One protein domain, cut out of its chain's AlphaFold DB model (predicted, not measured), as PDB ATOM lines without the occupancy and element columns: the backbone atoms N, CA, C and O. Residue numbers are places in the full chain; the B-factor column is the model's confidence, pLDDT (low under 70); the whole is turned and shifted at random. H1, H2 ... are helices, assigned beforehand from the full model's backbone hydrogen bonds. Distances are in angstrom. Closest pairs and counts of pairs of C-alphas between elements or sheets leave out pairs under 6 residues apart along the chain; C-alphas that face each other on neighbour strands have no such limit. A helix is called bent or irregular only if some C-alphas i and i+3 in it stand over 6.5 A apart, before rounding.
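AT A GLANCE: This is residues 206 to 399 of the 481 residues of the protein "Hypothetical protein" of Rotaria sp. Silwood1 (UniProt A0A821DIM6). Three long helices, H1, H3 and H4, stand side by side with H3 between the other two, and at one end of them H5 and the arm H6a pack; from there the long arm H6b runs back toward the other end but splays away from them, making an open V. Residues 351 to 373 of H6 stick out free, and H7 turns off from the far end of H6b as a hook, touching no helix. The printed part has 194 residues with seven named helices, H1 to H7 in chain order, and no named strand; the class is all helix. It is only just loose, close to extended, with a radius of gyration of the C-alphas of 24.4 A, and elongated, spanning 80 by 45 by 26 A.

IN THESE COORDINATES: H1 is residues 208 to 235, 40.3 A long, beginning at C-alpha 208 (34.656, -2.452, -6.185). H2 is residues 246 to 251. H3 is residues 255 to 285, 46.0 A long, and H4 is residues 287 to 323, 51.7 A long. H4 is irregular, with C-alphas 288 and 291 8.3 A apart, and has a kink of 40 degrees near residue 294. H5 is residues 327 to 334. H6, residues 336 to 377, was assigned as one helix by its hydrogen bonds but is bent: C-alphas 350 and 353 are 6.9 A apart. Its arms are H6a, residues 336 to 350, 20.9 A long, and H6b, residues 353 to 377, 35.0 A long, with C-alpha 377 at (52.267, 22.164, 5.690). H7 is residues 380 to 397, 25.5 A long, ending at C-alpha 397 (34.291, 0.431, 11.068).

HOW THE PARTS SIT: H1 and H3 touch, closest at the C-alphas of Leu 226 and Leu 263, 6.0 A, at a shallow tilt of 18 degrees, opposite ways. H3 and H4 form a helical hairpin, closest at the C-alphas of Phe 283 and Phe 293, 6.5 A. H1 and H4 are apart. The hub is H6, touching four helices through H6a. H1, with residues 225 to 233 alone, touches H6a, closest at the C-alphas of Ala 232 and Leu 338, 5.1 A. H3 only just touches H6a, with 3 pairs of C-alphas within 8 A, closest Leu 255 and Tyr 339, 7.3 A; H1, H3 and H6a form a bundle, each touching the other two. H4, with residues 315 to 322 alone, touches H6a, closest at the C-alphas of Leu 322 and Trp 343, 6.4 A, at a steep tilt of 53 degrees. H5 and H6a form a helical hairpin, closest at the C-alphas of Ala 332 and Tyr 339, 5.7 A. H2 is close to but not clearly touching H5, with the C-alphas of Phe 251 and Val 327 6.4 A apart. H6b and H7 are close but not clearly touching, with the C-alphas of Ala 375 and Thr 383 7.4 A apart. Each O i to N i+4 pair is within hydrogen-bond range in H1, H5 and H6a, against 1 of 2 in H2, 26 of 27 in H3, 31 of 33 in H4, 20 of 21 in H6b and 13 of 14 in H7.

THE WHOLE: The two C-alphas farthest apart are those of Thr 244 and Ser 381, 82.2 A. The printed part has no cut and no long link. Mean pLDDT of the printed part is 72.4, and 58 residues are under 70, among them residues 237 to 254, 319 to 332 and 391 to 399.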
ATOM      1  N   ARG A 206      40.970  -3.566  -3.852       55.34
ATOM      2  CA  ARG A 206      40.569  -2.398  -4.626       55.34
ATOM      3  C   ARG A 206      39.100  -2.144  -4.334       55.34
ATOM      4  O   ARG A 206      38.321  -3.072  -4.121       55.34
ATOM      5  N   SER A 207      38.725  -0.871  -4.283       66.31
ATOM      6  CA  SER A 207      37.316  -0.501  -4.200       66.31
ATOM      7  C   SER A 207      36.592  -1.076  -5.417       66.31
ATOM      8  O   SER A 207      36.947  -0.744  -6.548       66.31
ATOM      9  N   LEU A 208      35.572  -1.907  -5.174       69.25
ATOM     10  CA  LEU A 208      34.656  -2.452  -6.185       69.25
ATOM     11  C   LEU A 208      34.208  -1.377  -7.184       69.25
ATOM     12  O   LEU A 208      34.147  -1.607  -8.387       69.25
ATOM     13  N   ILE A 209      33.954  -0.178  -6.664       74.00
ATOM     14  CA  ILE A 209      33.489   0.974  -7.429       74.00
ATOM     15  C   ILE A 209      34.519   1.375  -8.490       74.00
ATOM     16  O   ILE A 209      34.151   1.611  -9.635       74.00
ATOM     17  N   MET A 210      35.810   1.404  -8.149       70.56
ATOM     18  CA  MET A 210      36.863   1.809  -9.088       70.56
ATOM     19  C   MET A 210      37.051   0.786 -10.209       70.56
ATOM     20  O   MET A 210      37.226   1.173 -11.361       70.56
ATOM     21  N   GLU A 211      36.980  -0.510  -9.899       71.62
ATOM     22  CA  GLU A 211      37.071  -1.555 -10.925       71.62
ATOM     23  C   GLU A 211      35.872  -1.516 -11.871       71.62
ATOM     24  O   GLU A 211      36.050  -1.543 -13.089       71.62
ATOM     25  N   CYS A 212      34.661  -1.359 -11.330       78.25
ATOM     26  CA  CYS A 212      33.458  -1.187 -12.135       78.25
ATOM     27  C   CYS A 212      33.546   0.054 -13.029       78.25
ATOM     28  O   CYS A 212      33.228  -0.039 -14.210       78.25
ATOM     29  N   LEU A 213      34.017   1.193 -12.512       79.31
ATOM     30  CA  LEU A 213      34.168   2.418 -13.301       79.31
ATOM     31  C   LEU A 213      35.151   2.240 -14.463       79.31
ATOM     32  O   LEU A 213      34.831   2.628 -15.585       79.31
ATOM     33  N   ILE A 214      36.309   1.616 -14.227       76.50
ATOM     34  CA  ILE A 214      37.299   1.346 -15.282       76.50
ATOM     35  C   ILE A 214      36.694   0.451 -16.370       76.50
ATOM     36  O   ILE A 214      36.815   0.752 -17.557       76.50
ATOM     37  N   VAL A 215      36.011  -0.626 -15.972       79.75
ATOM     38  CA  VAL A 215      35.375  -1.559 -16.912       79.75
ATOM     39  C   VAL A 215      34.256  -0.872 -17.699       79.75
ATOM     40  O   VAL A 215      34.180  -1.047 -18.910       79.75
ATOM     41  N   ILE A 216      33.430  -0.044 -17.052       83.25
ATOM     42  CA  ILE A 216      32.358   0.717 -17.712       83.25
ATOM     43  C   ILE A 216      32.933   1.674 -18.757       83.25
ATOM     44  O   ILE A 216      32.462   1.681 -19.892       83.25
ATOM     45  N   VAL A 217      33.962   2.451 -18.407       82.25
ATOM     46  CA  VAL A 217      34.605   3.382 -19.350       82.25
ATOM     47  C   VAL A 217      35.172   2.625 -20.550       82.25
ATOM     48  O   VAL A 217      34.939   3.029 -21.689       82.25
ATOM     49  N   GLN A 218      35.850   1.500 -20.313       79.94
ATOM     50  CA  GLN A 218      36.391   0.666 -21.385       79.94
ATOM     51  C   GLN A 218      35.285   0.133 -22.308       79.94
ATOM     52  O   GLN A 218      35.394   0.249 -23.528       79.94
ATOM     53  N   ILE A 219      34.192  -0.389 -21.738       83.75
ATOM     54  CA  ILE A 219      33.036  -0.882 -22.498       83.75
ATOM     55  C   ILE A 219      32.425   0.235 -23.345       83.75
ATOM     56  O   ILE A 219      32.131   0.011 -24.515       83.75
ATOM     57  N   ILE A 220      32.256   1.441 -22.793       86.00
ATOM     58  CA  ILE A 220      31.704   2.582 -23.534       86.00
ATOM     59  C   ILE A 220      32.578   2.902 -24.752       86.00
ATOM     60  O   ILE A 220      32.057   3.021 -25.860       86.00
ATOM     61  N   VAL A 221      33.899   2.999 -24.574       84.06
ATOM     62  CA  VAL A 221      34.832   3.297 -25.673       84.06
ATOM     63  C   VAL A 221      34.774   2.221 -26.761       84.06
ATOM     64  O   VAL A 221      34.687   2.549 -27.948       84.06
ATOM     65  N   ASP A 222      34.777   0.943 -26.378       82.75
ATOM     66  CA  ASP A 222      34.749  -0.158 -27.339       82.75
ATOM     67  C   ASP A 222      33.387  -0.297 -28.040       82.75
ATOM     68  O   ASP A 222      33.349  -0.604 -29.232       82.75
ATOM     69  N   LEU A 223      32.270  -0.000 -27.365       86.62
ATOM     70  CA  LEU A 223      30.937   0.039 -27.980       86.62
ATOM     71  C   LEU A 223      30.792   1.193 -28.975       86.62
ATOM     72  O   LEU A 223      30.202   1.004 -30.040       86.62
ATOM     73  N   ILE A 224      31.354   2.367 -28.669       88.69
ATOM     74  CA  ILE A 224      31.403   3.490 -29.615       88.69
ATOM     75  C   ILE A 224      32.193   3.078 -30.862       88.69
ATOM     76  O   ILE A 224      31.720   3.284 -31.980       88.69
ATOM     77  N   TYR A 225      33.361   2.446 -30.690       87.44
ATOM     78  CA  TYR A 225      34.136   1.909 -31.811       87.44
ATOM     79  C   TYR A 225      33.321   0.902 -32.633       87.44
ATOM     80  O   TYR A 225      33.229   1.038 -33.854       87.44
ATOM     81  N   LEU A 226      32.693  -0.072 -31.966       87.69
ATOM     82  CA  LEU A 226      31.903  -1.119 -32.609       87.69
ATOM     83  C   LEU A 226      30.759  -0.518 -33.435       87.69
ATOM     84  O   LEU A 226      30.605  -0.860 -34.603       87.69
ATOM     85  N   GLY A 227      30.001   0.417 -32.857       88.31
ATOM     86  CA  GLY A 227      28.882   1.078 -33.523       88.31
ATOM     87  C   GLY A 227      29.317   1.911 -34.727       88.31
ATOM     88  O   GLY A 227      28.755   1.769 -35.813       88.31
ATOM     89  N   VAL A 228      30.351   2.742 -34.566       88.88
ATOM     90  CA  VAL A 228      30.841   3.631 -35.631       88.88
ATOM     91  C   VAL A 228      31.423   2.831 -36.801       88.88
ATOM     92  O   VAL A 228      31.096   3.103 -37.959       88.88
ATOM     93  N   VAL A 229      32.246   1.813 -36.526       86.94
ATOM     94  CA  VAL A 229      32.859   0.979 -37.575       86.94
ATOM     95  C   VAL A 229      31.828   0.061 -38.234       86.94
ATOM     96  O   VAL A 229      31.831  -0.062 -39.462       86.94
ATOM     97  N   ALA A 230      30.907  -0.542 -37.473       86.38
ATOM     98  CA  ALA A 230      29.846  -1.375 -38.040       86.38
ATOM     99  C   ALA A 230      28.914  -0.560 -38.946       86.38
ATOM    100  O   ALA A 230      28.624  -0.985 -40.064       86.38
ATOM    101  N   PHE A 231      28.510   0.641 -38.518       87.56
ATOM    102  CA  PHE A 231      27.685   1.536 -39.329       87.56
ATOM    103  C   PHE A 231      28.380   1.926 -40.639       87.56
ATOM    104  O   PHE A 231      27.789   1.806 -41.716       87.56
ATOM    105  N   ALA A 232      29.654   2.329 -40.568       83.06
ATOM    106  CA  ALA A 232      30.445   2.646 -41.754       83.06
ATOM    107  C   ALA A 232      30.555   1.439 -42.705       83.06
ATOM    108  O   ALA A 232      30.429   1.592 -43.920       83.06
ATOM    109  N   THR A 233      30.711   0.231 -42.155       82.00
ATOM    110  CA  THR A 233      30.804  -1.017 -42.928       82.00
ATOM    111  C   THR A 233      29.487  -1.345 -43.640       82.00
ATOM    112  O   THR A 233      29.497  -1.633 -44.837       82.00
ATOM    113  N   ILE A 234      28.342  -1.235 -42.955       84.00
ATOM    114  CA  ILE A 234      27.008  -1.499 -43.529       84.00
ATOM    115  C   ILE A 234      26.676  -0.507 -44.651       84.00
ATOM    116  O   ILE A 234      26.129  -0.889 -45.685       84.00
ATOM    117  N   LYS A 235      27.025   0.774 -44.473       81.88
ATOM    118  CA  LYS A 235      26.748   1.828 -45.461       81.88
ATOM    119  C   LYS A 235      27.548   1.637 -46.758       81.88
ATOM    120  O   LYS A 235      27.086   2.025 -47.832       81.88
ATOM    121  N   THR A 236      28.733   1.029 -46.688       74.62
ATOM    122  CA  THR A 236      29.540   0.757 -47.884       74.62
ATOM    123  C   THR A 236      28.949  -0.378 -48.723       74.62
ATOM    124  O   THR A 236      29.072  -1.549 -48.381       74.62
ATOM    125  N   LYS A 237      28.323  -0.052 -49.862       66.94
ATOM    126  CA  LYS A 237      27.714  -1.045 -50.772       66.94
ATOM    127  C   LYS A 237      28.697  -1.676 -51.770       66.94
ATOM    128  O   LYS A 237      28.506  -2.829 -52.133       66.94
ATOM    129  N   LYS A 238      29.763  -0.973 -52.177       59.28
ATOM    130  CA  LYS A 238      30.729  -1.492 -53.161       59.28
ATOM    131  C   LYS A 238      31.694  -2.513 -52.546       59.28
ATOM    132  O   LYS A 238      32.183  -2.326 -51.431       59.28
ATOM    133  N   ILE A 239      31.910  -3.610 -53.272       56.75
ATOM    134  CA  ILE A 239      32.908  -4.666 -53.009       56.75
ATOM    135  C   ILE A 239      34.113  -4.498 -53.956       56.75
ATOM    136  O   ILE A 239      35.023  -5.306 -53.917       56.75
ATOM    137  N   GLU A 240      34.157  -3.439 -54.773       52.56
ATOM    138  CA  GLU A 240      35.153  -3.232 -55.841       52.56
ATOM    139  C   GLU A 240      36.560  -2.890 -55.301       52.56
ATOM    140  O   GLU A 240      37.080  -1.788 -55.437       52.56
ATOM    141  N   CYS A 241      37.158  -3.872 -54.642       53.75
ATOM    142  CA  CYS A 241      38.558  -4.255 -54.693       53.75
ATOM    143  C   CYS A 241      38.508  -5.752 -55.041       53.75
ATOM    144  O   CYS A 241      38.712  -6.609 -54.184       53.75
ATOM    145  N   GLU A 242      38.020  -6.063 -56.244       48.12
ATOM    146  CA  GLU A 242      37.788  -7.438 -56.688       48.12
ATOM    147  C   GLU A 242      39.120  -8.049 -57.145       48.12
ATOM    148  O   GLU A 242      39.886  -7.409 -57.865       48.12
ATOM    149  N   TYR A 243      39.425  -9.259 -56.676       50.81
ATOM    150  CA  TYR A 243      40.709  -9.913 -56.923       50.81
ATOM    151  C   TYR A 243      40.799 -10.389 -58.370       50.81
ATOM    152  O   TYR A 243      40.092 -11.318 -58.759       50.81
ATOM    153  N   THR A 244      41.705  -9.803 -59.149       47.88
ATOM    154  CA  THR A 244      42.004 -10.296 -60.501       47.88
ATOM    155  C   THR A 244      43.311 -11.087 -60.570       47.88
ATOM    156  O   THR A 244      43.475 -11.910 -61.469       47.88
ATOM    157  N   SER A 245      44.216 -10.919 -59.598       48.22
ATOM    158  CA  SER A 245      45.495 -11.636 -59.518       48.22
ATOM    159  C   SER A 245      45.920 -11.967 -58.074       48.22
ATOM    160  O   SER A 245      45.448 -11.372 -57.109       48.22
ATOM    161  N   ILE A 246      46.858 -12.909 -57.910       48.88
ATOM    162  CA  ILE A 246      47.490 -13.236 -56.611       48.88
ATOM    163  C   ILE A 246      48.319 -12.061 -56.060       48.88
ATOM    164  O   ILE A 246      48.495 -11.944 -54.848       48.88
ATOM    165  N   GLU A 247      48.795 -11.162 -56.923       47.94
ATOM    166  CA  GLU A 247      49.495  -9.939 -56.515       47.94
ATOM    167  C   GLU A 247      48.518  -8.939 -55.861       47.94
ATOM    168  O   GLU A 247      48.863  -8.306 -54.860       47.94
ATOM    169  N   ASP A 248      47.258  -8.903 -56.313       44.53
ATOM    170  CA  ASP A 248      46.180  -8.116 -55.691       44.53
ATOM    171  C   ASP A 248      45.800  -8.638 -54.295       44.53
ATOM    172  O   ASP A 248      45.311  -7.878 -53.464       44.53
ATOM    173  N   LEU A 249      46.074  -9.909 -53.975       46.06
ATOM    174  CA  LEU A 249      45.844 -10.465 -52.633       46.06
ATOM    175  C   LEU A 249      46.754  -9.809 -51.577       46.06
ATOM    176  O   LEU A 249      46.350  -9.637 -50.427       46.06
ATOM    177  N   TYR A 250      47.973  -9.425 -51.972       41.84
ATOM    178  CA  TYR A 250      48.949  -8.771 -51.094       41.84
ATOM    179  C   TYR A 250      48.795  -7.244 -51.057       41.84
ATOM    180  O   TYR A 250      49.117  -6.632 -50.039       41.84
ATOM    181  N   PHE A 251      48.289  -6.632 -52.133       42.97
ATOM    182  CA  PHE A 251      48.160  -5.175 -52.272       42.97
ATOM    183  C   PHE A 251      46.713  -4.652 -52.248       42.97
ATOM    184  O   PHE A 251      46.511  -3.450 -52.308       42.97
ATOM    185  N   GLY A 252      45.697  -5.503 -52.137       47.28
ATOM    186  CA  GLY A 252      44.285  -5.130 -52.275       47.28
ATOM    187  C   GLY A 252      43.408  -5.704 -51.169       47.28
ATOM    188  O   GLY A 252      42.340  -6.244 -51.448       47.28
ATOM    189  N   ALA A 253      43.842  -5.627 -49.907       52.91
ATOM    190  CA  ALA A 253      43.044  -6.151 -48.800       52.91
ATOM    191  C   ALA A 253      41.693  -5.402 -48.720       52.91
ATOM    192  O   ALA A 253      41.689  -4.173 -48.583       52.91
ATOM    193  N   PRO A 254      40.535  -6.093 -48.769       63.66
ATOM    194  CA  PRO A 254      39.247  -5.429 -48.743       63.66
ATOM    195  C   PRO A 254      39.095  -4.757 -47.388       63.66
ATOM    196  O   PRO A 254      39.052  -5.401 -46.340       63.66
ATOM    197  N   LEU A 255      38.982  -3.434 -47.423       72.25
ATOM    198  CA  LEU A 255      38.822  -2.565 -46.262       72.25
ATOM    199  C   LEU A 255      37.719  -3.053 -45.302       72.25
ATOM    200  O   LEU A 255      37.825  -2.908 -44.086       72.25
ATOM    201  N   LYS A 256      36.687  -3.708 -45.851       74.38
ATOM    202  CA  LYS A 256      35.632  -4.394 -45.098       74.38
ATOM    203  C   LYS A 256      36.138  -5.583 -44.285       74.38
ATOM    204  O   LYS A 256      35.775  -5.690 -43.124       74.38
ATOM    205  N   LEU A 257      36.968  -6.462 -44.849       77.88
ATOM    206  CA  LEU A 257      37.545  -7.594 -44.112       77.88
ATOM    207  C   LEU A 257      38.418  -7.096 -42.961       77.88
ATOM    208  O   LEU A 257      38.302  -7.590 -41.843       77.88
ATOM    209  N   TYR A 258      39.223  -6.060 -43.211       79.00
ATOM    210  CA  TYR A 258      39.988  -5.399 -42.159       79.00
ATOM    211  C   TYR A 258      39.070  -4.829 -41.063       79.00
ATOM    212  O   TYR A 258      39.323  -5.039 -39.877       79.00
ATOM    213  N   ALA A 259      37.971  -4.164 -41.434       81.31
ATOM    214  CA  ALA A 259      36.972  -3.680 -40.479       81.31
ATOM    215  C   ALA A 259      36.325  -4.825 -39.677       81.31
ATOM    216  O   ALA A 259      36.236  -4.732 -38.454       81.31
ATOM    217  N   TYR A 260      35.938  -5.928 -40.328       83.50
ATOM    218  CA  TYR A 260      35.349  -7.103 -39.676       83.50
ATOM    219  C   TYR A 260      36.300  -7.754 -38.672       83.50
ATOM    220  O   TYR A 260      35.892  -8.029 -37.546       83.50
ATOM    221  N   ILE A 261      37.571  -7.946 -39.039       84.19
ATOM    222  CA  ILE A 261      38.590  -8.471 -38.119       84.19
ATOM    223  C   ILE A 261      38.718  -7.547 -36.899       84.19
ATOM    224  O   ILE A 261      38.738  -8.022 -35.766       84.19
ATOM    225  N   GLY A 262      38.716  -6.227 -37.108       85.25
ATOM    226  CA  GLY A 262      38.742  -5.250 -36.018       85.25
ATOM    227  C   GLY A 262      37.526  -5.316 -35.096       85.25
ATOM    228  O   GLY A 262      37.677  -5.202 -33.881       85.25
ATOM    229  N   LEU A 263      36.327  -5.517 -35.651       87.00
ATOM    230  CA  LEU A 263      35.091  -5.684 -34.880       87.00
ATOM    231  C   LEU A 263      35.128  -6.956 -34.021       87.00
ATOM    232  O   LEU A 263      34.769  -6.906 -32.845       87.00
ATOM    233  N   ILE A 264      35.614  -8.069 -34.580       88.44
ATOM    234  CA  ILE A 264      35.778  -9.335 -33.850       88.44
ATOM    235  C   ILE A 264      36.766  -9.154 -32.693       88.44
ATOM    236  O   ILE A 264      36.444  -9.489 -31.554       88.44
ATOM    237  N   LEU A 265      37.939  -8.567 -32.955       86.69
ATOM    238  CA  LEU A 265      38.961  -8.337 -31.928       86.69
ATOM    239  C   LEU A 265      38.470  -7.413 -30.805       86.69
ATOM    240  O   LEU A 265      38.738  -7.677 -29.630       86.69
ATOM    241  N   ALA A 266      37.715  -6.361 -31.140       85.12
ATOM    242  CA  ALA A 266      37.089  -5.489 -30.149       85.12
ATOM    243  C   ALA A 266      36.081  -6.260 -29.278       85.12
ATOM    244  O   ALA A 266      36.145  -6.183 -28.052       85.12
ATOM    245  N   GLY A 267      35.216  -7.077 -29.891       86.81
ATOM    246  CA  GLY A 267      34.269  -7.931 -29.168       86.81
ATOM    247  C   GLY A 267      34.953  -8.924 -28.222       86.81
ATOM    248  O   GLY A 267      34.571  -9.033 -27.056       86.81
ATOM    249  N   CYS A 268      36.014  -9.597 -28.678       88.06
ATOM    250  CA  CYS A 268      36.801 -10.501 -27.835       88.06
ATOM    251  C   CYS A 268      37.433  -9.773 -26.638       88.06
ATOM    252  O   CYS A 268      37.435 -10.305 -25.529       88.06
ATOM    253  N   THR A 269      37.927  -8.549 -26.841       84.25
ATOM    254  CA  THR A 269      38.531  -7.730 -25.776       84.25
ATOM    255  C   THR A 269      37.509  -7.370 -24.699       84.25
ATOM    256  O   THR A 269      37.780  -7.561 -23.513       84.25
ATOM    257  N   ILE A 270      36.308  -6.930 -25.100       85.38
ATOM    258  CA  ILE A 270      35.192  -6.675 -24.177       85.38
ATOM    259  C   ILE A 270      34.874  -7.939 -23.372       85.38
ATOM    260  O   ILE A 270      34.798  -7.887 -22.144       85.38
ATOM    261  N   GLY A 271      34.726  -9.081 -24.054       87.69
ATOM    262  CA  GLY A 271      34.391 -10.355 -23.420       87.69
ATOM    263  C   GLY A 271      35.413 -10.784 -22.367       87.69
ATOM    264  O   GLY A 271      35.038 -11.160 -21.259       87.69
ATOM    265  N   ILE A 272      36.708 -10.664 -22.671       85.81
ATOM    266  CA  ILE A 272      37.788 -10.991 -21.731       85.81
ATOM    267  C   ILE A 272      37.788 -10.038 -20.541       85.81
ATOM    268  O   ILE A 272      37.916 -10.491 -19.406       85.81
ATOM    269  N   ASN A 273      37.640  -8.735 -20.765       81.94
ATOM    270  CA  ASN A 273      37.635  -7.758 -19.678       81.94
ATOM    271  C   ASN A 273      36.445  -7.978 -18.733       81.94
ATOM    272  O   ASN A 273      36.613  -7.948 -17.512       81.94
ATOM    273  N   LEU A 274      35.268  -8.283 -19.287       84.75
ATOM    274  CA  LEU A 274      34.080  -8.624 -18.510       84.75
ATOM    275  C   LEU A 274      34.275  -9.931 -17.732       84.75
ATOM    276  O   LEU A 274      33.981  -9.985 -16.540       84.75
ATOM    277  N   LEU A 275      34.826 -10.963 -18.377       85.00
ATOM    278  CA  LEU A 275      35.140 -12.234 -17.728       85.00
ATOM    279  C   LEU A 275      36.125 -12.035 -16.569       85.00
ATOM    280  O   LEU A 275      35.906 -12.569 -15.488       85.00
ATOM    281  N   GLY A 276      37.161 -11.218 -16.758       80.06
ATOM    282  CA  GLY A 276      38.126 -10.876 -15.711       80.06
ATOM    283  C   GLY A 276      37.477 -10.167 -14.525       80.06
ATOM    284  O   GLY A 276      37.727 -10.529 -13.377       80.06
ATOM    285  N   ALA A 277      36.585  -9.209 -14.793       78.38
ATOM    286  CA  ALA A 277      35.816  -8.535 -13.752       78.38
ATOM    287  C   ALA A 277      34.933  -9.524 -12.972       78.38
ATOM    288  O   ALA A 277      34.946  -9.517 -11.743       78.38
ATOM    289  N   ILE A 278      34.221 -10.420 -13.665       81.38
ATOM    290  CA  ILE A 278      33.382 -11.453 -13.037       81.38
ATOM    291  C   ILE A 278      34.228 -12.394 -12.175       81.38
ATOM    292  O   ILE A 278      33.866 -12.651 -11.029       81.38
ATOM    293  N   ILE A 279      35.367 -12.872 -12.691       78.06
ATOM    294  CA  ILE A 279      36.298 -13.735 -11.949       78.06
ATOM    295  C   ILE A 279      36.754 -13.025 -10.668       78.06
ATOM    296  O   ILE A 279      36.657 -13.589  -9.581       78.06
ATOM    297  N   ASN A 280      37.178 -11.766 -10.760       74.88
ATOM    298  CA  ASN A 280      37.626 -11.014  -9.587       74.88
ATOM    299  C   ASN A 280      36.513 -10.850  -8.536       74.88
ATOM    300  O   ASN A 280      36.770 -10.997  -7.341       74.88
ATOM    301  N   GLN A 281      35.270 -10.614  -8.965       74.62
ATOM    302  CA  GLN A 281      34.126 -10.462  -8.062       74.62
ATOM    303  C   GLN A 281      33.679 -11.771  -7.405       74.62
ATOM    304  O   GLN A 281      33.391 -11.803  -6.206       74.62
ATOM    305  N   LEU A 282      33.615 -12.858  -8.175       74.88
ATOM    306  CA  LEU A 282      33.128 -14.151  -7.698       74.88
ATOM    307  C   LEU A 282      34.067 -14.736  -6.633       74.88
ATOM    308  O   LEU A 282      33.624 -15.217  -5.591       74.88
ATOM    309  N   PHE A 283      35.377 -14.640  -6.869       69.56
ATOM    310  CA  PHE A 283      36.388 -15.234  -5.996       69.56
ATOM    311  C   PHE A 283      36.747 -14.372  -4.780       69.56
ATOM    312  O   PHE A 283      37.322 -14.892  -3.828       69.56
ATOM    313  N   TYR A 284      36.325 -13.103  -4.738       64.56
ATOM    314  CA  TYR A 284      36.322 -12.328  -3.493       64.56
ATOM    315  C   TYR A 284      35.323 -12.893  -2.465       64.56
ATOM    316  O   TYR A 284      35.550 -12.789  -1.262       64.56
ATOM    317  N   ARG A 285      34.221 -13.509  -2.919       66.50
ATOM    318  CA  ARG A 285      33.170 -14.057  -2.038       66.50
ATOM    319  C   ARG A 285      33.388 -15.517  -1.632       66.50
ATOM    320  O   ARG A 285      32.800 -15.953  -0.649       66.50
ATOM    321  N   LEU A 286      34.203 -16.267  -2.373       70.25
ATOM    322  CA  LEU A 286      34.393 -17.712  -2.196       70.25
ATOM    323  C   LEU A 286      35.852 -18.025  -1.836       70.25
ATOM    324  O   LEU A 286      36.639 -18.476  -2.669       70.25
ATOM    325  N   THR A 287      36.209 -17.800  -0.571       64.56
ATOM    326  CA  THR A 287      37.573 -17.997  -0.041       64.56
ATOM    327  C   THR A 287      38.073 -19.438  -0.158       64.56
ATOM    328  O   THR A 287      39.269 -19.659  -0.347       64.56
ATOM    329  N   ASN A 288      37.164 -20.418  -0.138       70.25
ATOM    330  CA  ASN A 288      37.493 -21.849  -0.161       70.25
ATOM    331  C   ASN A 288      37.992 -22.340  -1.536       70.25
ATOM    332  O   ASN A 288      38.549 -23.428  -1.641       70.25
ATOM    333  N   LEU A 289      37.854 -21.535  -2.600       70.56
ATOM    334  CA  LEU A 289      38.248 -21.894  -3.972       70.56
ATOM    335  C   LEU A 289      39.529 -21.188  -4.445       70.56
ATOM    336  O   LEU A 289      39.774 -21.048  -5.646       70.56
ATOM    337  N   ARG A 290      40.394 -20.770  -3.512       67.62
ATOM    338  CA  ARG A 290      41.625 -20.009  -3.798       67.62
ATOM    339  C   ARG A 290      42.555 -20.687  -4.814       67.62
ATOM    340  O   ARG A 290      43.173 -19.995  -5.616       67.62
ATOM    341  N   ARG A 291      42.637 -22.026  -4.831       68.00
ATOM    342  CA  ARG A 291      43.428 -22.769  -5.837       68.00
ATOM    343  C   ARG A 291      42.840 -22.637  -7.244       68.00
ATOM    344  O   ARG A 291      43.581 -22.364  -8.180       68.00
ATOM    345  N   LEU A 292      41.520 -22.761  -7.389       75.75
ATOM    346  CA  LEU A 292      40.825 -22.612  -8.672       75.75
ATOM    347  C   LEU A 292      40.942 -21.180  -9.216       75.75
ATOM    348  O   LEU A 292      41.150 -21.000 -10.414       75.75
ATOM    349  N   PHE A 293      40.887 -20.175  -8.334       74.88
ATOM    350  CA  PHE A 293      41.108 -18.774  -8.703       74.88
ATOM    351  C   PHE A 293      42.463 -18.563  -9.377       74.88
ATOM    352  O   PHE A 293      42.532 -17.906 -10.410       74.88
ATOM    353  N   ILE A 294      43.534 -19.129  -8.813       68.12
ATOM    354  CA  ILE A 294      44.890 -18.967  -9.350       68.12
ATOM    355  C   ILE A 294      44.964 -19.520 -10.777       68.12
ATOM    356  O   ILE A 294      45.476 -18.840 -11.664       68.12
ATOM    357  N   TYR A 295      44.400 -20.706 -11.023       72.94
ATOM    358  CA  TYR A 295      44.365 -21.288 -12.366       72.94
ATOM    359  C   TYR A 295      43.544 -20.444 -13.341       72.94
ATOM    360  O   TYR A 295      44.005 -20.154 -14.442       72.94
ATOM    361  N   LEU A 296      42.351 -20.005 -12.937       78.19
ATOM    362  CA  LEU A 296      41.465 -19.240 -13.807       78.19
ATOM    363  C   LEU A 296      42.010 -17.835 -14.103       78.19
ATOM    364  O   LEU A 296      41.940 -17.373 -15.239       78.19
ATOM    365  N   SER A 297      42.616 -17.187 -13.108       73.12
ATOM    366  CA  SER A 297      43.324 -15.915 -13.258       73.12
ATOM    367  C   SER A 297      44.525 -16.056 -14.197       73.12
ATOM    368  O   SER A 297      44.729 -15.213 -15.068       73.12
ATOM    369  N   ALA A 298      45.279 -17.151 -14.094       70.75
ATOM    370  CA  ALA A 298      46.402 -17.412 -14.986       70.75
ATOM    371  C   ALA A 298      45.951 -17.693 -16.436       70.75
ATOM    372  O   ALA A 298      46.573 -17.203 -17.377       70.75
ATOM    373  N   ILE A 299      44.842 -18.413 -16.633       76.44
ATOM    374  CA  ILE A 299      44.236 -18.617 -17.960       76.44
ATOM    375  C   ILE A 299      43.764 -17.282 -18.545       76.44
ATOM    376  O   ILE A 299      44.104 -16.948 -19.682       76.44
ATOM    377  N   HIS A 300      43.020 -16.496 -17.764       79.00
ATOM    378  CA  HIS A 300      42.545 -15.168 -18.162       79.00
ATOM    379  C   HIS A 300      43.704 -14.256 -18.577       79.00
ATOM    380  O   HIS A 300      43.645 -13.619 -19.628       79.00
ATOM    381  N   TYR A 301      44.795 -14.286 -17.813       72.19
ATOM    382  CA  TYR A 301      46.033 -13.577 -18.112       72.19
ATOM    383  C   TYR A 301      46.627 -13.975 -19.473       72.19
ATOM    384  O   TYR A 301      46.931 -13.096 -20.281       72.19
ATOM    385  N   ILE A 302      46.776 -15.277 -19.765       71.44
ATOM    386  CA  ILE A 302      47.350 -15.737 -21.044       71.44
ATOM    387  C   ILE A 302      46.484 -15.276 -22.209       71.44
ATOM    388  O   ILE A 302      47.001 -14.788 -23.215       71.44
ATOM    389  N   ILE A 303      45.168 -15.450 -22.077       79.06
ATOM    390  CA  ILE A 303      44.211 -15.100 -23.121       79.06
ATOM    391  C   ILE A 303      44.271 -13.589 -23.371       79.06
ATOM    392  O   ILE A 303      44.460 -13.171 -24.512       79.06
ATOM    393  N   SER A 304      44.208 -12.772 -22.317       77.12
ATOM    394  CA  SER A 304      44.301 -11.310 -22.407       77.12
ATOM    395  C   SER A 304      45.602 -10.851 -23.076       77.12
ATOM    396  O   SER A 304      45.578 -10.036 -24.004       77.12
ATOM    397  N   TYR A 305      46.740 -11.429 -22.685       72.69
ATOM    398  CA  TYR A 305      48.031 -11.114 -23.294       72.69
ATOM    399  C   TYR A 305      48.086 -11.505 -24.778       72.69
ATOM    400  O   TYR A 305      48.473 -10.696 -25.620       72.69
ATOM    401  N   SER A 306      47.636 -12.715 -25.116       76.19
ATOM    402  CA  SER A 306      47.629 -13.221 -26.496       76.19
ATOM    403  C   SER A 306      46.766 -12.350 -27.410       76.19
ATOM    404  O   SER A 306      47.186 -11.997 -28.510       76.19
ATOM    405  N   ILE A 307      45.592 -11.932 -26.933       79.00
ATOM    406  CA  ILE A 307      44.704 -11.013 -27.656       79.00
ATOM    407  C   ILE A 307      45.379  -9.658 -27.863       79.00
ATOM    408  O   ILE A 307      45.339  -9.117 -28.966       79.00
ATOM    409  N   THR A 308      46.050  -9.125 -26.841       74.06
ATOM    410  CA  THR A 308      46.756  -7.837 -26.939       74.06
ATOM    411  C   THR A 308      47.850  -7.879 -28.011       74.06
ATOM    412  O   THR A 308      47.991  -6.946 -28.802       74.06
ATOM    413  N   VAL A 309      48.588  -8.989 -28.091       72.19
ATOM    414  CA  VAL A 309      49.595  -9.223 -29.133       72.19
ATOM    415  C   VAL A 309      48.953  -9.238 -30.527       72.19
ATOM    416  O   VAL A 309      49.408  -8.518 -31.415       72.19
ATOM    417  N   VAL A 310      47.858  -9.984 -30.716       79.06
ATOM    418  CA  VAL A 310      47.112 -10.018 -31.991       79.06
ATOM    419  C   VAL A 310      46.606  -8.627 -32.387       79.06
ATOM    420  O   VAL A 310      46.702  -8.241 -33.549       79.06
ATOM    421  N   ILE A 311      46.115  -7.849 -31.425       77.75
ATOM    422  CA  ILE A 311      45.622  -6.486 -31.638       77.75
ATOM    423  C   ILE A 311      46.729  -5.548 -32.131       77.75
ATOM    424  O   ILE A 311      46.504  -4.753 -33.041       77.75
ATOM    425  N   ILE A 312      47.936  -5.648 -31.576       71.81
ATOM    426  CA  ILE A 312      49.069  -4.834 -32.029       71.81
ATOM    427  C   ILE A 312      49.443  -5.160 -33.471       71.81
ATOM    428  O   ILE A 312      49.699  -4.245 -34.253       71.81
ATOM    429  N   TYR A 313      49.399  -6.435 -33.860       72.88
ATOM    430  CA  TYR A 313      49.605  -6.810 -35.259       72.88
ATOM    431  C   TYR A 313      48.489  -6.335 -36.169       72.88
ATOM    432  O   TYR A 313      48.761  -5.865 -37.269       72.88
ATOM    433  N   TYR A 314      47.243  -6.415 -35.713       82.50
ATOM    434  CA  TYR A 314      46.118  -5.866 -36.449       82.50
ATOM    435  C   TYR A 314      46.343  -4.378 -36.756       82.50
ATOM    436  O   TYR A 314      46.238  -3.976 -37.912       82.50
ATOM    437  N   TYR A 315      46.770  -3.582 -35.771       75.75
ATOM    438  CA  TYR A 315      47.101  -2.170 -35.996       75.75
ATOM    439  C   TYR A 315      48.316  -1.968 -36.893       75.75
ATOM    440  O   TYR A 315      48.302  -1.069 -37.725       75.75
ATOM    441  N   ALA A 316      49.348  -2.801 -36.762       70.56
ATOM    442  CA  ALA A 316      50.513  -2.765 -37.638       70.56
ATOM    443  C   ALA A 316      50.116  -2.947 -39.109       70.56
ATOM    444  O   ALA A 316      50.489  -2.148 -39.966       70.56
ATOM    445  N   ILE A 317      49.312  -3.977 -39.382       72.12
ATOM    446  CA  ILE A 317      48.799  -4.294 -40.714       72.12
ATOM    447  C   ILE A 317      47.897  -3.162 -41.206       72.12
ATOM    448  O   ILE A 317      48.066  -2.688 -42.325       72.12
ATOM    449  N   GLY A 318      46.990  -2.664 -40.364       71.31
ATOM    450  CA  GLY A 318      46.136  -1.525 -40.690       71.31
ATOM    451  C   GLY A 318      46.896  -0.257 -41.023       71.31
ATOM    452  O   GLY A 318      46.512   0.459 -41.939       71.31
ATOM    453  N   ALA A 319      47.979   0.017 -40.304       67.94
ATOM    454  CA  ALA A 319      48.819   1.172 -40.556       67.94
ATOM    455  C   ALA A 319      49.516   1.058 -41.923       67.94
ATOM    456  O   ALA A 319      49.573   2.027 -42.672       67.94
ATOM    457  N   VAL A 320      49.947  -0.142 -42.320       65.25
ATOM    458  CA  VAL A 320      50.492  -0.362 -43.666       65.25
ATOM    459  C   VAL A 320      49.407  -0.240 -44.743       65.25
ATOM    460  O   VAL A 320      49.605   0.469 -45.726       65.25
ATOM    461  N   LEU A 321      48.246  -0.869 -44.541       65.88
ATOM    462  CA  LEU A 321      47.151  -0.881 -45.518       65.88
ATOM    463  C   LEU A 321      46.518   0.501 -45.723       65.88
ATOM    464  O   LEU A 321      46.250   0.901 -46.854       65.88
ATOM    465  N   LEU A 322      46.259   1.231 -44.637       66.38
ATOM    466  CA  LEU A 322      45.522   2.493 -44.684       66.38
ATOM    467  C   LEU A 322      46.400   3.672 -45.080       66.38
ATOM    468  O   LEU A 322      45.879   4.626 -45.628       66.38
ATOM    469  N   PHE A 323      47.704   3.655 -44.814       63.56
ATOM    470  CA  PHE A 323      48.551   4.814 -45.106       63.56
ATOM    471  C   PHE A 323      49.384   4.674 -46.384       63.56
ATOM    472  O   PHE A 323      50.080   5.622 -46.751       63.56
ATOM    473  N   GLN A 324      49.344   3.528 -47.073       60.22
ATOM    474  CA  GLN A 324      50.002   3.398 -48.369       60.22
ATOM    475  C   GLN A 324      49.333   4.291 -49.428       60.22
ATOM    476  O   GLN A 324      48.126   4.171 -49.647       60.22
ATOM    477  N   PRO A 325      50.094   5.134 -50.151       48.47
ATOM    478  CA  PRO A 325      49.534   6.055 -51.140       48.47
ATOM    479  C   PRO A 325      48.916   5.339 -52.351       48.47
ATOM    480  O   PRO A 325      47.970   5.861 -52.934       48.47
ATOM    481  N   ARG A 326      49.388   4.133 -52.709       49.22
ATOM    482  CA  ARG A 326      48.795   3.322 -53.790       49.22
ATOM    483  C   ARG A 326      47.495   2.633 -53.366       49.22
ATOM    484  O   ARG A 326      46.462   2.858 -53.982       49.22
ATOM    485  N   VAL A 327      47.526   1.830 -52.305       51.84
ATOM    486  CA  VAL A 327      46.380   0.999 -51.880       51.84
ATOM    487  C   VAL A 327      45.343   1.814 -51.105       51.84
ATOM    488  O   VAL A 327      44.152   1.782 -51.418       51.84
ATOM    489  N   GLY A 328      45.797   2.610 -50.135       52.66
ATOM    490  CA  GLY A 328      44.951   3.532 -49.382       52.66
ATOM    491  C   GLY A 328      44.357   4.620 -50.273       52.66
ATOM    492  O   GLY A 328      43.201   4.985 -50.086       52.66
ATOM    493  N   GLY A 329      45.092   5.072 -51.297       57.50
ATOM    494  CA  GLY A 329      44.623   6.064 -52.270       57.50
ATOM    495  C   GLY A 329      43.455   5.579 -53.133       57.50
ATOM    496  O   GLY A 329      42.458   6.289 -53.250       57.50
ATOM    497  N   LEU A 330      43.524   4.360 -53.687       59.28
ATOM    498  CA  LEU A 330      42.404   3.777 -54.441       59.28
ATOM    499  C   LEU A 330      41.189   3.512 -53.536       59.28
ATOM    500  O   LEU A 330      40.068   3.906 -53.863       59.28
ATOM    501  N   CYS A 331      41.403   2.918 -52.360       62.53
ATOM    502  CA  CYS A 331      40.332   2.631 -51.403       62.53
ATOM    503  C   CYS A 331      39.681   3.899 -50.825       62.53
ATOM    504  O   CYS A 331      38.478   3.901 -50.559       62.53
ATOM    505  N   ALA A 332      40.438   4.990 -50.665       66.31
ATOM    506  CA  ALA A 332      39.916   6.283 -50.228       66.31
ATOM    507  C   ALA A 332      38.935   6.891 -51.242       66.31
ATOM    508  O   ALA A 332      38.000   7.577 -50.835       66.31
ATOM    509  N   VAL A 333      39.116   6.623 -52.540       70.12
ATOM    510  CA  VAL A 333      38.196   7.080 -53.594       70.12
ATOM    511  C   VAL A 333      36.956   6.182 -53.671       70.12
ATOM    512  O   VAL A 333      35.845   6.682 -53.825       70.12
ATOM    513  N   VAL A 334      37.122   4.863 -53.519       70.88
ATOM    514  CA  VAL A 334      36.025   3.883 -53.650       70.88
ATOM    515  C   VAL A 334      35.110   3.844 -52.416       70.88
ATOM    516  O   VAL A 334      33.894   3.696 -52.552       70.88
ATOM    517  N   ALA A 335      35.665   3.979 -51.208       74.81
ATOM    518  CA  ALA A 335      34.935   3.897 -49.940       74.81
ATOM    519  C   ALA A 335      35.411   4.964 -48.924       74.81
ATOM    520  O   ALA A 335      35.947   4.619 -47.863       74.81
ATOM    521  N   PRO A 336      35.189   6.265 -49.206       78.75
ATOM    522  CA  PRO A 336      35.768   7.373 -48.439       78.75
ATOM    523  C   PRO A 336      35.338   7.393 -46.967       78.75
ATOM    524  O   PRO A 336      36.159   7.656 -46.087       78.75
ATOM    525  N   ASP A 337      34.067   7.086 -46.689       81.31
ATOM    526  CA  ASP A 337      33.502   7.118 -45.334       81.31
ATOM    527  C   ASP A 337      34.126   6.042 -44.428       81.31
ATOM    528  O   ASP A 337      34.535   6.327 -43.299       81.31
ATOM    529  N   LEU A 338      34.244   4.803 -44.925       81.94
ATOM    530  CA  LEU A 338      34.836   3.689 -44.178       81.94
ATOM    531  C   LEU A 338      36.343   3.879 -44.004       81.94
ATOM    532  O   LEU A 338      36.860   3.668 -42.907       81.94
ATOM    533  N   TYR A 339      37.031   4.340 -45.051       81.69
ATOM    534  CA  TYR A 339      38.464   4.616 -44.999       81.69
ATOM    535  C   TYR A 339      38.781   5.696 -43.963       81.69
ATOM    536  O   TYR A 339      39.604   5.471 -43.079       81.69
ATOM    537  N   ARG A 340      38.071   6.833 -44.000       83.31
ATOM    538  CA  ARG A 340      38.261   7.927 -43.035       83.31
ATOM    539  C   ARG A 340      37.988   7.468 -41.607       83.31
ATOM    540  O   ARG A 340      38.739   7.815 -40.703       83.31
ATOM    541  N   THR A 341      36.936   6.675 -41.413       86.19
ATOM    542  CA  THR A 341      36.570   6.136 -40.100       86.19
ATOM    543  C   THR A 341      37.673   5.238 -39.543       86.19
ATOM    544  O   THR A 341      38.148   5.471 -38.433       86.19
ATOM    545  N   LEU A 342      38.122   4.244 -40.312       84.06
ATOM    546  CA  LEU A 342      39.185   3.331 -39.885       84.06
ATOM    547  C   LEU A 342      40.502   4.072 -39.652       84.06
ATOM    548  O   LEU A 342      41.171   3.824 -38.653       84.06
ATOM    549  N   TRP A 343      40.844   5.015 -40.528       84.06
ATOM    550  CA  TRP A 343      42.052   5.824 -40.417       84.06
ATOM    551  C   TRP A 343      42.065   6.687 -39.147       84.06
ATOM    552  O   TRP A 343      43.034   6.648 -38.388       84.06
ATOM    553  N   LEU A 344      40.968   7.396 -38.853       85.75
ATOM    554  CA  LEU A 344      40.832   8.187 -37.624       85.75
ATOM    555  C   LEU A 344      40.952   7.313 -36.375       85.75
ATOM    556  O   LEU A 344      41.666   7.668 -35.441       85.75
ATOM    557  N   TRP A 345      40.295   6.153 -36.360       83.62
ATOM    558  CA  TRP A 345      40.370   5.240 -35.222       83.62
ATOM    559  C   TRP A 345      41.758   4.629 -35.032       83.62
ATOM    560  O   TRP A 345      42.175   4.455 -33.886       83.62
ATOM    561  N   GLN A 346      42.495   4.353 -36.111       82.50
ATOM    562  CA  GLN A 346      43.894   3.940 -36.000       82.50
ATOM    563  C   GLN A 346      44.755   5.035 -35.380       82.50
ATOM    564  O   GLN A 346      45.524   4.752 -34.466       82.50
ATOM    565  N   LEU A 347      44.596   6.289 -35.811       80.00
ATOM    566  CA  LEU A 347      45.322   7.406 -35.209       80.00
ATOM    567  C   LEU A 347      44.989   7.560 -33.729       80.00
ATOM    568  O   LEU A 347      45.901   7.612 -32.911       80.00
ATOM    569  N   ILE A 348      43.700   7.577 -33.376       81.50
ATOM    570  CA  ILE A 348      43.272   7.668 -31.978       81.50
ATOM    571  C   ILE A 348      43.960   6.572 -31.168       81.50
ATOM    572  O   ILE A 348      44.601   6.885 -30.177       81.50
ATOM    573  N   ARG A 349      43.919   5.309 -31.608       76.25
ATOM    574  CA  ARG A 349      44.505   4.185 -30.862       76.25
ATOM    575  C   ARG A 349      46.038   4.218 -30.798       76.25
ATOM    576  O   ARG A 349      46.585   3.879 -29.753       76.25
ATOM    577  N   ILE A 350      46.728   4.657 -31.853       72.44
ATOM    578  CA  ILE A 350      48.196   4.804 -31.872       72.44
ATOM    579  C   ILE A 350      48.652   5.943 -30.950       72.44
ATOM    580  O   ILE A 350      49.652   5.805 -30.249       72.44
ATOM    581  N   PHE A 351      47.926   7.063 -30.932       74.62
ATOM    582  CA  PHE A 351      48.290   8.248 -30.151       74.62
ATOM    583  C   PHE A 351      47.736   8.239 -28.721       74.62
ATOM    584  O   PHE A 351      48.260   8.940 -27.859       74.62
ATOM    585  N   PHE A 352      46.726   7.421 -28.430       74.38
ATOM    586  CA  PHE A 352      46.111   7.325 -27.106       74.38
ATOM    587  C   PHE A 352      47.110   7.015 -25.978       74.38
ATOM    588  O   PHE A 352      47.064   7.718 -24.968       74.38
ATOM    589  N   PRO A 353      48.075   6.079 -26.122       64.88
ATOM    590  CA  PRO A 353      49.115   5.871 -25.113       64.88
ATOM    591  C   PRO A 353      49.959   7.124 -24.855       64.88
ATOM    592  O   PRO A 353      50.271   7.419 -23.707       64.88
ATOM    593  N   PHE A 354      50.271   7.905 -25.895       66.06
ATOM    594  CA  PHE A 354      51.045   9.146 -25.770       66.06
ATOM    595  C   PHE A 354      50.275  10.279 -25.095       66.06
ATOM    596  O   PHE A 354      50.896  11.220 -24.617       66.06
ATOM    597  N   ILE A 355      48.946  10.207 -25.045       72.75
ATOM    598  CA  ILE A 355      48.109  11.183 -24.338       72.75
ATOM    599  C   ILE A 355      47.876  10.710 -22.901       72.75
ATOM    600  O   ILE A 355      48.081  11.463 -21.950       72.75
ATOM    601  N   ILE A 356      47.505   9.440 -22.726       69.56
ATOM    602  CA  ILE A 356      47.199   8.873 -21.414       69.56
ATOM    603  C   ILE A 356      48.433   8.777 -20.529       69.56
ATOM    604  O   ILE A 356      48.325   9.086 -19.348       69.56
ATOM    605  N   TRP A 357      49.593   8.360 -21.039       65.81
ATOM    606  CA  TRP A 357      50.771   8.179 -20.185       65.81
ATOM    607  C   TRP A 357      51.260   9.484 -19.553       65.81
ATOM    608  O   TRP A 357      51.417   9.497 -18.333       65.81
ATOM    609  N   PRO A 358      51.432  10.595 -20.294       72.12
ATOM    610  CA  PRO A 358      51.778  11.878 -19.693       72.12
ATOM    611  C   PRO A 358      50.697  12.405 -18.756       72.12
ATOM    612  O   PRO A 358      51.038  12.918 -17.699       72.12
ATOM    613  N   LEU A 359      49.410  12.248 -19.091       72.56
ATOM    614  CA  LEU A 359      48.313  12.649 -18.200       72.56
ATOM    615  C   LEU A 359      48.319  11.843 -16.898       72.56
ATOM    616  O   LEU A 359      48.217  12.416 -15.818       72.56
ATOM    617  N   THR A 360      48.488  10.526 -16.987       71.00
ATOM    618  CA  THR A 360      48.576   9.642 -15.818       71.00
ATOM    619  C   THR A 360      49.796   9.998 -14.978       71.00
ATOM    620  O   THR A 360      49.682  10.158 -13.769       71.00
ATOM    621  N   PHE A 361      50.951  10.193 -15.619       73.00
ATOM    622  CA  PHE A 361      52.180  10.617 -14.957       73.00
ATOM    623  C   PHE A 361      52.009  11.970 -14.261       73.00
ATOM    624  O   PHE A 361      52.354  12.101 -13.092       73.00
ATOM    625  N   LEU A 362      51.397  12.947 -14.932       80.81
ATOM    626  CA  LEU A 362      51.113  14.272 -14.388       80.81
ATOM    627  C   LEU A 362      50.162  14.199 -13.189       80.81
ATOM    628  O   LEU A 362      50.435  14.827 -12.172       80.81
ATOM    629  N   VAL A 363      49.099  13.394 -13.258       78.81
ATOM    630  CA  VAL A 363      48.190  13.157 -12.123       78.81
ATOM    631  C   VAL A 363      48.928  12.496 -10.958       78.81
ATOM    632  O   VAL A 363      48.746  12.908  -9.814       78.81
ATOM    633  N   CYS A 364      49.799  11.519 -11.220       75.19
ATOM    634  CA  CYS A 364      50.621  10.891 -10.186       75.19
ATOM    635  C   CYS A 364      51.610  11.880  -9.551       75.19
ATOM    636  O   CYS A 364      51.728  11.914  -8.327       75.19
ATOM    637  N   CYS A 365      52.285  12.708 -10.351       80.50
ATOM    638  CA  CYS A 365      53.191  13.749  -9.868       80.50
ATOM    639  C   CYS A 365      52.445  14.793  -9.038       80.50
ATOM    640  O   CYS A 365      52.879  15.104  -7.933       80.50
ATOM    641  N   LEU A 366      51.296  15.278  -9.522       86.75
ATOM    642  CA  LEU A 366      50.437  16.195  -8.779       86.75
ATOM    643  C   LEU A 366      49.987  15.568  -7.458       86.75
ATOM    644  O   LEU A 366      50.140  16.192  -6.414       86.75
ATOM    645  N   GLY A 367      49.532  14.315  -7.473       83.44
ATOM    646  CA  GLY A 367      49.161  13.578  -6.266       83.44
ATOM    647  C   GLY A 367      50.312  13.459  -5.264       83.44
ATOM    648  O   GLY A 367      50.111  13.694  -4.074       83.44
ATOM    649  N   PHE A 368      51.529  13.176  -5.735       78.88
ATOM    650  CA  PHE A 368      52.719  13.107  -4.885       78.88
ATOM    651  C   PHE A 368      53.097  14.480  -4.314       78.88
ATOM    652  O   PHE A 368      53.380  14.589  -3.124       78.88
ATOM    653  N   THR A 369      53.042  15.542  -5.125       82.69
ATOM    654  CA  THR A 369      53.315  16.912  -4.659       82.69
ATOM    655  C   THR A 369      52.268  17.404  -3.668       82.69
ATOM    656  O   THR A 369      52.634  17.966  -2.646       82.69
ATOM    657  N   ILE A 370      50.979  17.146  -3.905       86.12
ATOM    658  CA  ILE A 370      49.894  17.516  -2.991       86.12
ATOM    659  C   ILE A 370      50.025  16.722  -1.690       86.12
ATOM    660  O   ILE A 370      49.942  17.309  -0.616       86.12
ATOM    661  N   GLY A 371      50.295  15.416  -1.767       80.56
ATOM    662  CA  GLY A 371      50.549  14.582  -0.592       80.56
ATOM    663  C   GLY A 371      51.758  15.056   0.219       80.56
ATOM    664  O   GLY A 371      51.671  15.165   1.440       80.56
ATOM    665  N   GLY A 372      52.858  15.412  -0.452       80.25
ATOM    666  CA  GLY A 372      54.055  15.969   0.178       80.25
ATOM    667  C   GLY A 372      53.817  17.343   0.806       80.25
ATOM    668  O   GLY A 372      54.191  17.566   1.953       80.25
ATOM    669  N   CYS A 373      53.135  18.248   0.101       80.62
ATOM    670  CA  CYS A 373      52.770  19.564   0.621       80.62
ATOM    671  C   CYS A 373      51.824  19.458   1.818       80.62
ATOM    672  O   CYS A 373      52.021  20.161   2.799       80.62
ATOM    673  N   LEU A 374      50.832  18.563   1.795       77.12
ATOM    674  CA  LEU A 374      49.964  18.326   2.951       77.12
ATOM    675  C   LEU A 374      50.750  17.767   4.144       77.12
ATOM    676  O   LEU A 374      50.505  18.186   5.269       77.12
ATOM    677  N   ALA A 375      51.720  16.880   3.908       72.56
ATOM    678  CA  ALA A 375      52.570  16.328   4.962       72.56
ATOM    679  C   ALA A 375      53.547  17.352   5.571       72.56
ATOM    680  O   ALA A 375      53.881  17.237   6.746       72.56
ATOM    681  N   LEU A 376      53.998  18.343   4.791       77.06
ATOM    682  CA  LEU A 376      54.919  19.396   5.240       77.06
ATOM    683  C   LEU A 376      54.199  20.624   5.821       77.06
ATOM    684  O   LEU A 376      54.701  21.240   6.757       77.06
ATOM    685  N   CYS A 377      53.039  20.992   5.270       73.12
ATOM    686  CA  CYS A 377      52.267  22.164   5.690       73.12
ATOM    687  C   CYS A 377      51.327  21.878   6.863       73.12
ATOM    688  O   CYS A 377      50.922  22.818   7.547       73.12
ATOM    689  N   LEU A 378      50.961  20.616   7.113       72.25
ATOM    690  CA  LEU A 378      50.285  20.254   8.352       72.25
ATOM    691  C   LEU A 378      51.348  20.021   9.437       72.25
ATOM    692  O   LEU A 378      52.190  19.136   9.281       72.25
ATOM    693  N   PRO A 379      51.317  20.776  10.549       71.62
ATOM    694  CA  PRO A 379      52.208  20.544  11.674       71.62
ATOM    695  C   PRO A 379      52.155  19.082  12.126       71.62
ATOM    696  O   PRO A 379      51.076  18.482  12.154       71.62
ATOM    697  N   ALA A 380      53.292  18.524  12.556       62.66
ATOM    698  CA  ALA A 380      53.358  17.190  13.169       62.66
ATOM    699  C   ALA A 380      52.337  17.017  14.317       62.66
ATOM    700  O   ALA A 380      51.829  15.924  14.556       62.66
ATOM    701  N   SER A 381      51.980  18.120  14.983       63.09
ATOM    702  CA  SER A 381      50.965  18.194  16.036       63.09
ATOM    703  C   SER A 381      49.515  18.057  15.557       63.09
ATOM    704  O   SER A 381      48.644  17.842  16.389       63.09
ATOM    705  N   ILE A 382      49.234  18.165  14.254       71.44
ATOM    706  CA  ILE A 382      47.908  17.923  13.659       71.44
ATOM    707  C   ILE A 382      47.911  16.602  12.890       71.44
ATOM    708  O   ILE A 382      46.959  15.835  13.004       71.44
ATOM    709  N   THR A 383      48.978  16.291  12.147       66.12
ATOM    710  CA  THR A 383      49.058  15.048  11.362       66.12
ATOM    711  C   THR A 383      49.077  13.803  12.234       66.12
ATOM    712  O   THR A 383      48.350  12.865  11.924       66.12
ATOM    713  N   VAL A 384      49.843  13.788  13.333       70.12
ATOM    714  CA  VAL A 384      49.903  12.623  14.230       70.12
ATOM    715  C   VAL A 384      48.544  12.381  14.903       70.12
ATOM    716  O   VAL A 384      48.031  11.276  14.743       70.12
ATOM    717  N   PRO A 385      47.880  13.374  15.536       71.25
ATOM    718  CA  PRO A 385      46.554  13.162  16.118       71.25
ATOM    719  C   PRO A 385      45.457  12.866  15.090       71.25
ATOM    720  O   PRO A 385      44.553  12.083  15.358       71.25
ATOM    721  N   LEU A 386      45.510  13.465  13.896       70.88
ATOM    722  CA  LEU A 386      44.531  13.203  12.838       70.88
ATOM    723  C   LEU A 386      44.685  11.790  12.267       70.88
ATOM    724  O   LEU A 386      43.684  11.129  12.001       70.88
ATOM    725  N   LEU A 387      45.922  11.310  12.102       70.50
ATOM    726  CA  LEU A 387      46.199   9.935  11.689       70.50
ATOM    727  C   LEU A 387      45.810   8.937  12.775       70.50
ATOM    728  O   LEU A 387      45.240   7.905  12.435       70.50
ATOM    729  N   THR A 388      46.035   9.235  14.060       71.50
ATOM    730  CA  THR A 388      45.550   8.374  15.150       71.50
ATOM    731  C   THR A 388      44.025   8.370  15.219       71.50
ATOM    732  O   THR A 388      43.448   7.298  15.328       71.50
ATOM    733  N   MET A 389      43.358   9.516  15.036       71.25
ATOM    734  CA  MET A 389      41.890   9.619  14.969       71.25
ATOM    735  C   MET A 389      41.295   8.899  13.749       71.25
ATOM    736  O   MET A 389      40.241   8.272  13.841       71.25
ATOM    737  N   LEU A 390      41.949   8.973  12.585       73.06
ATOM    738  CA  LEU A 390      41.547   8.231  11.387       73.06
ATOM    739  C   LEU A 390      41.797   6.734  11.549       73.06
ATOM    740  O   LEU A 390      40.949   5.947  11.145       73.06
ATOM    741  N   ASN A 391      42.916   6.341  12.157       69.56
ATOM    742  CA  ASN A 391      43.212   4.950  12.477       69.56
ATOM    743  C   ASN A 391      42.184   4.393  13.470       69.56
ATOM    744  O   ASN A 391      41.630   3.328  13.223       69.56
ATOM    745  N   GLU A 392      41.827   5.158  14.505       62.91
ATOM    746  CA  GLU A 392      40.737   4.827  15.425       62.91
ATOM    747  C   GLU A 392      39.397   4.700  14.686       62.91
ATOM    748  O   GLU A 392      38.714   3.686  14.821       62.91
ATOM    749  N   ARG A 393      39.041   5.642  13.802       59.78
ATOM    750  CA  ARG A 393      37.815   5.528  12.991       59.78
ATOM    751  C   ARG A 393      37.821   4.324  12.049       59.78
ATOM    752  O   ARG A 393      36.795   3.661  11.906       59.78
ATOM    753  N   ILE A 394      38.951   4.006  11.431       56.66
ATOM    754  CA  ILE A 394      39.104   2.824  10.573       56.66
ATOM    755  C   ILE A 394      38.944   1.546  11.408       56.66
ATOM    756  O   ILE A 394      38.255   0.626  10.967       56.66
ATOM    757  N   THR A 395      39.463   1.518  12.641       50.03
ATOM    758  CA  THR A 395      39.234   0.409  13.580       50.03
ATOM    759  C   THR A 395      37.796   0.343  14.108       50.03
ATOM    760  O   THR A 395      37.313  -0.748  14.395       50.03
ATOM    761  N   THR A 396      37.056   1.459  14.155       45.03
ATOM    762  CA  THR A 396      35.631   1.472  14.558       45.03
ATOM    763  C   THR A 396      34.664   1.008  13.459       45.03
ATOM    764  O   THR A 396      33.522   0.675  13.758       45.03
ATOM    765  N   ILE A 397      35.098   0.955  12.192       50.59
ATOM    766  CA  ILE A 397      34.291   0.431  11.068       50.59
ATOM    767  C   ILE A 397      34.535  -1.081  10.861       50.59
ATOM    768  O   ILE A 397      33.771  -1.755  10.166       50.59
ATOM    769  N   SER A 398      35.546  -1.663  11.516       34.00
ATOM    770  CA  SER A 398      35.608  -3.108  11.772       34.00
ATOM    771  C   SER A 398      34.800  -3.464  13.029       34.00
ATOM    772  O   SER A 398      34.921  -2.773  14.038       34.00
ATOM    773  N   PRO A 399      33.974  -4.527  13.017       37.09
ATOM    774  CA  PRO A 399      33.094  -4.826  14.136       37.09
ATOM    775  C   PRO A 399      33.907  -5.349  15.324       37.09
ATOM    776  O   PRO A 399      34.443  -6.455  15.250       37.09
TER     777      PRO A 399